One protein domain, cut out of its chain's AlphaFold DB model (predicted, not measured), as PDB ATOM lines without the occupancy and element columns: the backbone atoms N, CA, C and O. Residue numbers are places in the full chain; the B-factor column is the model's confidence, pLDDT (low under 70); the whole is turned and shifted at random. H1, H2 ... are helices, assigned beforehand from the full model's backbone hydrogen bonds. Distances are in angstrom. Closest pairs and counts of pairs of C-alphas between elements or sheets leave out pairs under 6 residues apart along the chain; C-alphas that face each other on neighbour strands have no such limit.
ATOM      1  N   THR A 214     125.133   0.292 117.289       78.31
ATOM      2  CA  THR A 214     125.671   1.636 117.555       78.31
ATOM      3  C   THR A 214     126.730   1.608 118.655       78.31
ATOM      4  O   THR A 214     127.796   2.205 118.521       78.31
ATOM      5  N   ILE A 215     126.483   0.861 119.738       86.25
ATOM      6  CA  ILE A 215     127.465   0.714 120.821       86.25
ATOM      7  C   ILE A 215     128.727   0.000 120.332       86.25
ATOM      8  O   ILE A 215     129.839   0.346 120.733       86.25
ATOM      9  N   ARG A 216     128.580  -0.998 119.456       87.56
ATOM     10  CA  ARG A 216     129.722  -1.709 118.885       87.56
ATOM     11  C   ARG A 216     130.577  -0.794 118.012       87.56
ATOM     12  O   ARG A 216     131.798  -0.855 118.132       87.56
ATOM     13  N   GLU A 217     129.968   0.031 117.165       87.06
ATOM     14  CA  GLU A 217     130.685   1.019 116.352       87.06
ATOM     15  C   GLU A 217     131.415   2.037 117.227       87.06
ATOM     16  O   GLU A 217     132.609   2.260 117.036       87.06
ATOM     17  N   LEU A 218     130.744   2.560 118.257       90.31
ATOM     18  CA  LEU A 218     131.344   3.479 119.222       90.31
ATOM     19  C   LEU A 218     132.593   2.876 119.889       90.31
ATOM     20  O   LEU A 218     133.636   3.526 119.965       90.31
ATOM     21  N   VAL A 219     132.512   1.617 120.332       93.88
ATOM     22  CA  VAL A 219     133.651   0.903 120.931       93.88
ATOM     23  C   VAL A 219     134.785   0.684 119.928       93.88
ATOM     24  O   VAL A 219     135.950   0.798 120.304       93.88
ATOM     25  N   LEU A 220     134.480   0.388 118.661       92.62
ATOM     26  CA  LEU A 220     135.500   0.204 117.625       92.62
ATOM     27  C   LEU A 220     136.219   1.517 117.291       92.62
ATOM     28  O   LEU A 220     137.448   1.527 117.217       92.62
ATOM     29  N   SER A 221     135.485   2.621 117.163       92.50
ATOM     30  CA  SER A 221     136.058   3.953 116.939       92.50
ATOM     31  C   SER A 221     136.944   4.387 118.110       92.50
ATOM     32  O   SER A 221     138.082   4.814 117.905       92.50
ATOM     33  N   ALA A 222     136.473   4.191 119.346       94.38
ATOM     34  CA  ALA A 222     137.258   4.465 120.547       94.38
ATOM     35  C   ALA A 222     138.522   3.594 120.624       94.38
ATOM     36  O   ALA A 222     139.584   4.079 121.011       94.38
ATOM     37  N   ALA A 223     138.440   2.327 120.210       95.00
ATOM     38  CA  ALA A 223     139.599   1.450 120.145       95.00
ATOM     39  C   ALA A 223     140.633   1.945 119.120       95.00
ATOM     40  O   ALA A 223     141.816   2.014 119.450       95.00
ATOM     41  N   ILE A 224     140.219   2.344 117.913       94.12
ATOM     42  CA  ILE A 224     141.132   2.909 116.903       94.12
ATOM     43  C   ILE A 224     141.878   4.120 117.476       94.12
ATOM     44  O   ILE A 224     143.106   4.161 117.416       94.12
ATOM     45  N   TYR A 225     141.154   5.043 118.111       95.06
ATOM     46  CA  TYR A 225     141.754   6.204 118.767       95.06
ATOM     47  C   TYR A 225     142.710   5.810 119.906       95.06
ATOM     48  O   TYR A 225     143.814   6.342 120.008       95.06
ATOM     49  N   ALA A 226     142.331   4.842 120.745       95.94
ATOM     50  CA  ALA A 226     143.176   4.368 121.840       95.94
ATOM     51  C   ALA A 226     144.498   3.759 121.342       95.94
ATOM     52  O   ALA A 226     145.531   3.950 121.979       95.94
ATOM     53  N   LYS A 227     144.489   3.071 120.193       95.50
ATOM     54  CA  LYS A 227     145.704   2.511 119.587       95.50
ATOM     55  C   LYS A 227     146.631   3.580 119.017       95.50
ATOM     56  O   LYS A 227     147.841   3.397 119.070       95.50
ATOM     57  N   ASP A 228     146.077   4.663 118.485       95.19
ATOM     58  CA  ASP A 228     146.867   5.800 118.005       95.19
ATOM     59  C   ASP A 228     147.527   6.551 119.174       95.19
ATOM     60  O   ASP A 228     148.715   6.861 119.144       95.19
ATOM     61  N   LYS A 229     146.772   6.770 120.256       96.88
ATOM     62  CA  LYS A 229     147.226   7.555 121.411       96.88
ATOM     63  C   LYS A 229     148.106   6.781 122.396       96.88
ATOM     64  O   LYS A 229     149.012   7.360 122.993       96.88
ATOM     65  N   TRP A 230     147.834   5.492 122.587       96.75
ATOM     66  CA  TRP A 230     148.548   4.612 123.517       96.75
ATOM     67  C   TRP A 230     148.892   3.269 122.853       96.75
ATOM     68  O   TRP A 230     148.417   2.215 123.299       96.75
ATOM     69  N   PRO A 231     149.720   3.273 121.793       95.69
ATOM     70  CA  PRO A 231     150.023   2.068 121.019       95.69
ATOM     71  C   PRO A 231     150.603   0.948 121.888       95.69
ATOM     72  O   PRO A 231     150.194  -0.206 121.756       95.69
ATOM     73  N   GLU A 232     151.452   1.301 122.857       96.38
ATOM     74  CA  GLU A 232     152.119   0.358 123.767       96.38
ATOM     75  C   GLU A 232     151.130  -0.451 124.625       96.38
ATOM     76  O   GLU A 232     151.417  -1.576 125.039       96.38
ATOM     77  N   ARG A 233     149.949   0.122 124.898       96.06
ATOM     78  CA  ARG A 233     148.887  -0.495 125.707       96.06
ATOM     79  C   ARG A 233     147.893  -1.296 124.853       96.06
ATOM     80  O   ARG A 233     146.996  -1.931 125.392       96.06
ATOM     81  N   CYS A 234     148.067  -1.338 123.528       95.38
ATOM     82  CA  CYS A 234     147.124  -1.945 122.579       95.38
ATOM     83  C   CYS A 234     147.708  -3.152 121.812       95.38
ATOM     84  O   CYS A 234     147.358  -3.398 120.657       95.38
ATOM     85  N   ASN A 235     148.589  -3.932 122.450       92.62
ATOM     86  CA  ASN A 235     149.329  -5.029 121.799       92.62
ATOM     87  C   ASN A 235     148.488  -6.273 121.464       92.62
ATOM     88  O   ASN A 235     148.813  -7.028 120.550       92.62
ATOM     89  N   ASN A 236     147.413  -6.521 122.208       94.19
ATOM     90  CA  ASN A 236     146.469  -7.603 121.943       94.19
ATOM     91  C   ASN A 236     145.050  -7.154 122.310       94.19
ATOM     92  O   ASN A 236     144.872  -6.106 122.928       94.19
ATOM     93  N   SER A 237     144.034  -7.931 121.931       94.44
ATOM     94  CA  SER A 237     142.633  -7.554 122.151       94.44
ATOM     95  C   SER A 237     142.279  -7.329 123.622       94.44
ATOM     96  O   SER A 237     141.451  -6.468 123.900       94.44
ATOM     97  N   THR A 238     142.904  -8.056 124.552       96.62
ATOM     98  CA  THR A 238     142.673  -7.911 125.995       96.62
ATOM     99  C   THR A 238     143.253  -6.603 126.527       96.62
ATOM    100  O   THR A 238     142.532  -5.829 127.149       96.62
ATOM    101  N   LEU A 239     144.527  -6.316 126.237       97.31
ATOM    102  CA  LEU A 239     145.190  -5.071 126.651       97.31
ATOM    103  C   LEU A 239     144.527  -3.845 126.006       97.31
ATOM    104  O   LEU A 239     144.317  -2.815 126.644       97.31
ATOM    105  N   TRP A 240     144.109  -3.984 124.748       97.19
ATOM    106  CA  TRP A 240     143.396  -2.932 124.037       97.19
ATOM    107  C   TRP A 240     142.021  -2.661 124.667       97.19
ATOM    108  O   TRP A 240     141.663  -1.507 124.889       97.19
ATOM    109  N   ALA A 241     141.274  -3.706 125.039       97.56
ATOM    110  CA  ALA A 241     140.005  -3.561 125.751       97.56
ATOM    111  C   ALA A 241     140.173  -2.949 127.152       97.56
ATOM    112  O   ALA A 241     139.354  -2.122 127.557       97.56
ATOM    113  N   GLN A 242     141.237  -3.323 127.875       98.00
ATOM    114  CA  GLN A 242     141.592  -2.715 129.162       98.00
ATOM    115  C   GLN A 242     141.852  -1.221 128.998       98.00
ATOM    116  O   GLN A 242     141.226  -0.429 129.688       98.00
ATOM    117  N   THR A 243     142.652  -0.833 128.004       98.06
ATOM    118  CA  THR A 243     142.921   0.577 127.691       98.06
ATOM    119  C   THR A 243     141.633   1.348 127.401       98.06
ATOM    120  O   THR A 243     141.424   2.421 127.953       98.06
ATOM    121  N   VAL A 244     140.722   0.788 126.594       97.31
ATOM    122  CA  VAL A 244     139.421   1.423 126.304       97.31
ATOM    123  C   VAL A 244     138.559   1.585 127.564       97.31
ATOM    124  O   VAL A 244     137.809   2.551 127.681       97.31
ATOM    125  N   THR A 245     138.657   0.650 128.509       97.38
ATOM    126  CA  THR A 245     137.871   0.677 129.751       97.38
ATOM    127  C   THR A 245     138.474   1.634 130.780       97.38
ATOM    128  O   THR A 245     137.744   2.402 131.400       97.38
ATOM    129  N   GLU A 246     139.796   1.622 130.946       97.75
ATOM    130  CA  GLU A 246     140.538   2.487 131.872       97.75
ATOM    131  C   GLU A 246     140.471   3.958 131.445       97.75
ATOM    132  O   GLU A 246     140.312   4.843 132.281       97.75
ATOM    133  N   GLU A 247     140.495   4.219 130.137       97.31
ATOM    134  CA  GLU A 247     140.402   5.564 129.558       97.31
ATOM    135  C   GLU A 247     138.953   5.957 129.207       97.31
ATOM    136  O   GLU A 247     138.724   6.899 128.443       97.31
ATOM    137  N   ALA A 248     137.945   5.267 129.761       95.25
ATOM    138  CA  ALA A 248     136.534   5.482 129.425       95.25
ATOM    139  C   ALA A 248     136.075   6.936 129.621       95.25
ATOM    140  O   ALA A 248     135.302   7.453 128.813       95.25
ATOM    141  N   LEU A 249     136.598   7.626 130.642       94.00
ATOM    142  CA  LEU A 249     136.277   9.034 130.880       94.00
ATOM    143  C   LEU A 249     136.739   9.923 129.720       94.00
ATOM    144  O   LEU A 249     136.013  10.831 129.325       94.00
ATOM    145  N   ALA A 250     137.915   9.644 129.156       92.50
ATOM    146  CA  ALA A 250     138.462  10.390 128.030       92.50
ATOM    147  C   ALA A 250     137.805  10.005 126.693       92.50
ATOM    148  O   ALA A 250     137.676  10.856 125.817       92.50
ATOM    149  N   LEU A 251     137.401   8.741 126.531       93.25
ATOM    150  CA  LEU A 251     136.859   8.207 125.276       93.25
ATOM    151  C   LEU A 251     135.346   8.410 125.125       93.25
ATOM    152  O   LEU A 251     134.865   8.616 124.015       93.25
ATOM    153  N   PHE A 252     134.596   8.340 126.225       92.62
ATOM    154  CA  PHE A 252     133.128   8.341 126.219       92.62
ATOM    155  C   PHE A 252     132.515   9.464 127.066       92.62
ATOM    156  O   PHE A 252     131.299   9.640 127.057       92.62
ATOM    157  N   GLY A 253     133.323  10.214 127.825       91.94
ATOM    158  CA  GLY A 253     132.826  11.238 128.750       91.94
ATOM    159  C   GLY A 253     132.184  10.670 130.022       91.94
ATOM    160  O   GLY A 253     131.572  11.413 130.788       91.94
ATOM    161  N   SER A 254     132.319   9.364 130.276       91.88
ATOM    162  CA  SER A 254     131.761   8.673 131.441       91.88
ATOM    163  C   SER A 254     132.821   7.847 132.160       91.88
ATOM    164  O   SER A 254     133.701   7.268 131.538       91.88
ATOM    165  N   LYS A 255     132.717   7.728 133.490       92.19
ATOM    166  CA  LYS A 255     133.659   6.915 134.289       92.19
ATOM    167  C   LYS A 255     133.686   5.434 133.892       92.19
ATOM    168  O   LYS A 255     134.670   4.759 134.158       92.19
ATOM    169  N   ASN A 256     132.609   4.952 133.279       93.00
ATOM    170  CA  ASN A 256     132.453   3.567 132.860       93.00
ATOM    171  C   ASN A 256     132.341   3.499 131.339       93.00
ATOM    172  O   ASN A 256     131.688   4.351 130.730       93.00
ATOM    173  N   ALA A 257     132.936   2.468 130.744       93.25
ATOM    174  CA  ALA A 257     132.742   2.141 129.339       93.25
ATOM    175  C   ALA A 257     131.285   1.704 129.072       93.25
ATOM    176  O   ALA A 257     130.623   1.181 129.974       93.25
ATOM    177  N   PRO A 258     130.780   1.864 127.835       91.94
ATOM    178  CA  PRO A 258     129.406   1.497 127.486       91.94
ATOM    179  C   PRO A 258     129.152  -0.020 127.510       91.94
ATOM    180  O   PRO A 258     128.003  -0.449 127.481       91.94
ATOM    181  N   LEU A 259     130.210  -0.836 127.555       94.00
ATOM    182  CA  LEU A 259     130.159  -2.294 127.603       94.00
ATOM    183  C   LEU A 259     131.143  -2.837 128.641       94.00
ATOM    184  O   LEU A 259     132.116  -2.176 128.997       94.00
ATOM    185  N   SER A 260     130.913  -4.074 129.087       95.62
ATOM    186  CA  SER A 260     131.862  -4.771 129.955       95.62
ATOM    187  C   SER A 260     133.170  -5.089 129.225       95.62
ATOM    188  O   SER A 260     133.189  -5.304 128.008       95.62
ATOM    189  N   LEU A 261     134.257  -5.185 129.994       96.19
ATOM    190  CA  LEU A 261     135.593  -5.513 129.496       96.19
ATOM    191  C   LEU A 261     135.601  -6.783 128.625       96.19
ATOM    192  O   LEU A 261     136.195  -6.789 127.545       96.19
ATOM    193  N   ASP A 262     134.898  -7.835 129.048       94.75
ATOM    194  CA  ASP A 262     134.807  -9.097 128.303       94.75
ATOM    195  C   ASP A 262     134.128  -8.918 126.943       94.75
ATOM    196  O   ASP A 262     134.558  -9.486 125.932       94.75
ATOM    197  N   LEU A 263     133.071  -8.102 126.889       92.94
ATOM    198  CA  LEU A 263     132.332  -7.885 125.653       92.94
ATOM    199  C   LEU A 263     133.143  -7.038 124.669       92.94
ATOM    200  O   LEU A 263     133.194  -7.376 123.484       92.94
ATOM    201  N   ILE A 264     133.837  -6.008 125.164       94.81
ATOM    202  CA  ILE A 264     134.787  -5.202 124.382       94.81
ATOM    203  C   ILE A 264     135.911  -6.099 123.851       94.81
ATOM    204  O   ILE A 264     136.174  -6.114 122.648       94.81
ATOM    205  N   THR A 265     136.508  -6.932 124.707       95.81
ATOM    206  CA  THR A 265     137.557  -7.891 124.323       95.81
ATOM    207  C   THR A 265     137.080  -8.818 123.209       95.81
ATOM    208  O   THR A 265     137.809  -9.064 122.243       95.81
ATOM    209  N   ARG A 266     135.839  -9.315 123.287       92.44
ATOM    210  CA  ARG A 266     135.241 -10.176 122.257       92.44
ATOM    211  C   ARG A 266     135.012  -9.433 120.937       92.44
ATOM    212  O   ARG A 266     135.315  -9.990 119.879       92.44
ATOM    213  N   ILE A 267     134.521  -8.192 120.987       93.25
ATOM    214  CA  ILE A 267     134.344  -7.329 119.807       93.25
ATOM    215  C   ILE A 267     135.692  -7.111 119.111       93.25
ATOM    216  O   ILE A 267     135.810  -7.389 117.915       93.25
ATOM    217  N   LEU A 268     136.717  -6.697 119.863       94.31
ATOM    218  CA  LEU A 268     138.051  -6.415 119.330       94.31
ATOM    219  C   LEU A 268     138.742  -7.675 118.815       94.31
ATOM    220  O   LEU A 268     139.296  -7.670 117.720       94.31
ATOM    221  N   SER A 269     138.649  -8.792 119.539       92.69
ATOM    222  CA  SER A 269     139.203 -10.077 119.086       92.69
ATOM    223  C   SER A 269     138.599 -10.515 117.751       92.69
ATOM    224  O   SER A 269     139.311 -11.020 116.882       92.69
ATOM    225  N   SER A 270     137.289 -10.320 117.574       88.81
ATOM    226  CA  SER A 270     136.594 -10.612 116.318       88.81
ATOM    227  C   SER A 270     137.051  -9.679 115.193       88.81
ATOM    228  O   SER A 270     137.380 -10.152 114.104       88.81
ATOM    229  N   ALA A 271     137.143  -8.374 115.468       88.56
ATOM    230  CA  ALA A 271     137.579  -7.367 114.505       88.56
ATOM    231  C   ALA A 271     139.030  -7.587 114.043       88.56
ATOM    232  O   ALA A 271     139.287  -7.594 112.846       88.56
ATOM    233  N   ILE A 272     139.962  -7.869 114.957       86.75
ATOM    234  CA  ILE A 272     141.380  -8.115 114.638       86.75
ATOM    235  C   ILE A 272     141.553  -9.400 113.817       86.75
ATOM    236  O   ILE A 272     142.340  -9.434 112.872       86.75
ATOM    237  N   LYS A 273     140.812 -10.469 114.149       84.31
ATOM    238  CA  LYS A 273     140.886 -11.739 113.408       84.31
ATOM    239  C   LYS A 273     140.310 -11.627 111.995       84.31
ATOM    240  O   LYS A 273     140.860 -12.232 111.079       84.31
ATOM    241  N   ARG A 274     139.207 -10.888 111.827       74.69
ATOM    242  CA  ARG A 274     138.506 -10.733 110.539       74.69
ATOM    243  C   ARG A 274     139.064  -9.599 109.678       74.69
ATOM    244  O   ARG A 274     138.967  -9.675 108.464       74.69
ATOM    245  N   GLY A 275     139.680  -8.591 110.289       57.75
ATOM    246  CA  GLY A 275     140.236  -7.406 109.636       57.75
ATOM    247  C   GLY A 275     141.624  -7.595 109.028       57.75
ATOM    248  O   GLY A 275     142.358  -6.617 108.907       57.75
ATOM    249  N   ARG A 276     142.025  -8.820 108.650       45.38
ATOM    250  CA  ARG A 276     143.219  -8.962 107.803       45.38
ATOM    251  C   ARG A 276     142.908  -8.279 106.466       45.38
ATOM    252  O   ARG A 276     141.919  -8.665 105.842       45.38
TER     253      ARG A 276
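AT A GLANCE: This is residues 214 to 276 of the 280 residues of an uncharacterized protein of Aeromonas jandaei (UniProt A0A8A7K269). One long helix, H1, is crossed by two helices, H2 and H4, which lie together over one side of it, side by side and running opposite ways, with their lines 42 degrees apart. The short helix H3 follows closely after H2 and is near both H1 and H2. The printed part has 63 residues, with four named helices in the order H1, H2, H3, H4 and no named strand, and its class is all helix. It is compact, with a radius of gyration of the C-alphas of 10.3 A, and its C-alphas span 31 by 25 by 17 A.

IN THESE COORDINATES: H1, residues 214 to 229, is the longest helix and runs 22.7 A from C-alpha 214 at (125.671, 1.636, 117.555) to C-alpha 229 at (147.226, 7.555, 121.411). H2, residues 237 to 246, is 14.1 A long. H3, residues 248 to 252, is short. H4, residues 261 to 274, is 19.9 A long and ends with C-alpha 274 at (138.506, -10.733, 110.539).

HOW THE PARTS SIT: H1 touches H2, about perpendicular at 86 degrees; their closest C-alphas, of Ala 223 and Val 244, are 6.2 A apart. H1 touches H4 with residues 216 to 220 alone, and H4 touches H1 with residues 264 to 268 alone. These two are about perpendicular at 79 degrees, and their closest C-alphas, of Val 219 and Ile 264, are 7.1 A apart. H2 and H4 touch at a steep tilt of 42 degrees, opposite ways; their closest C-alphas, of Ala 241 and Thr 265, are 5.2 A apart. H3 is close to H1 but not clearly touching, with the closest C-alphas, of Ala 222 and Leu 251, 6.0 A apart. H3 and H4 are apart. In H1, H2, H3 and H4 every O i to N i+4 pair is within hydrogen-bond range.

THE WHOLE: The two C-alphas farthest apart, of Lys 255 and Arg 276, are 32.3 A apart. The printed part has no cut. The link from H2 to H3 is tight, and those from H1 to H2 and from H3 to H4 are short. The mean pLDDT of the printed part is 91.9, and residues 275 to 276 are under 70.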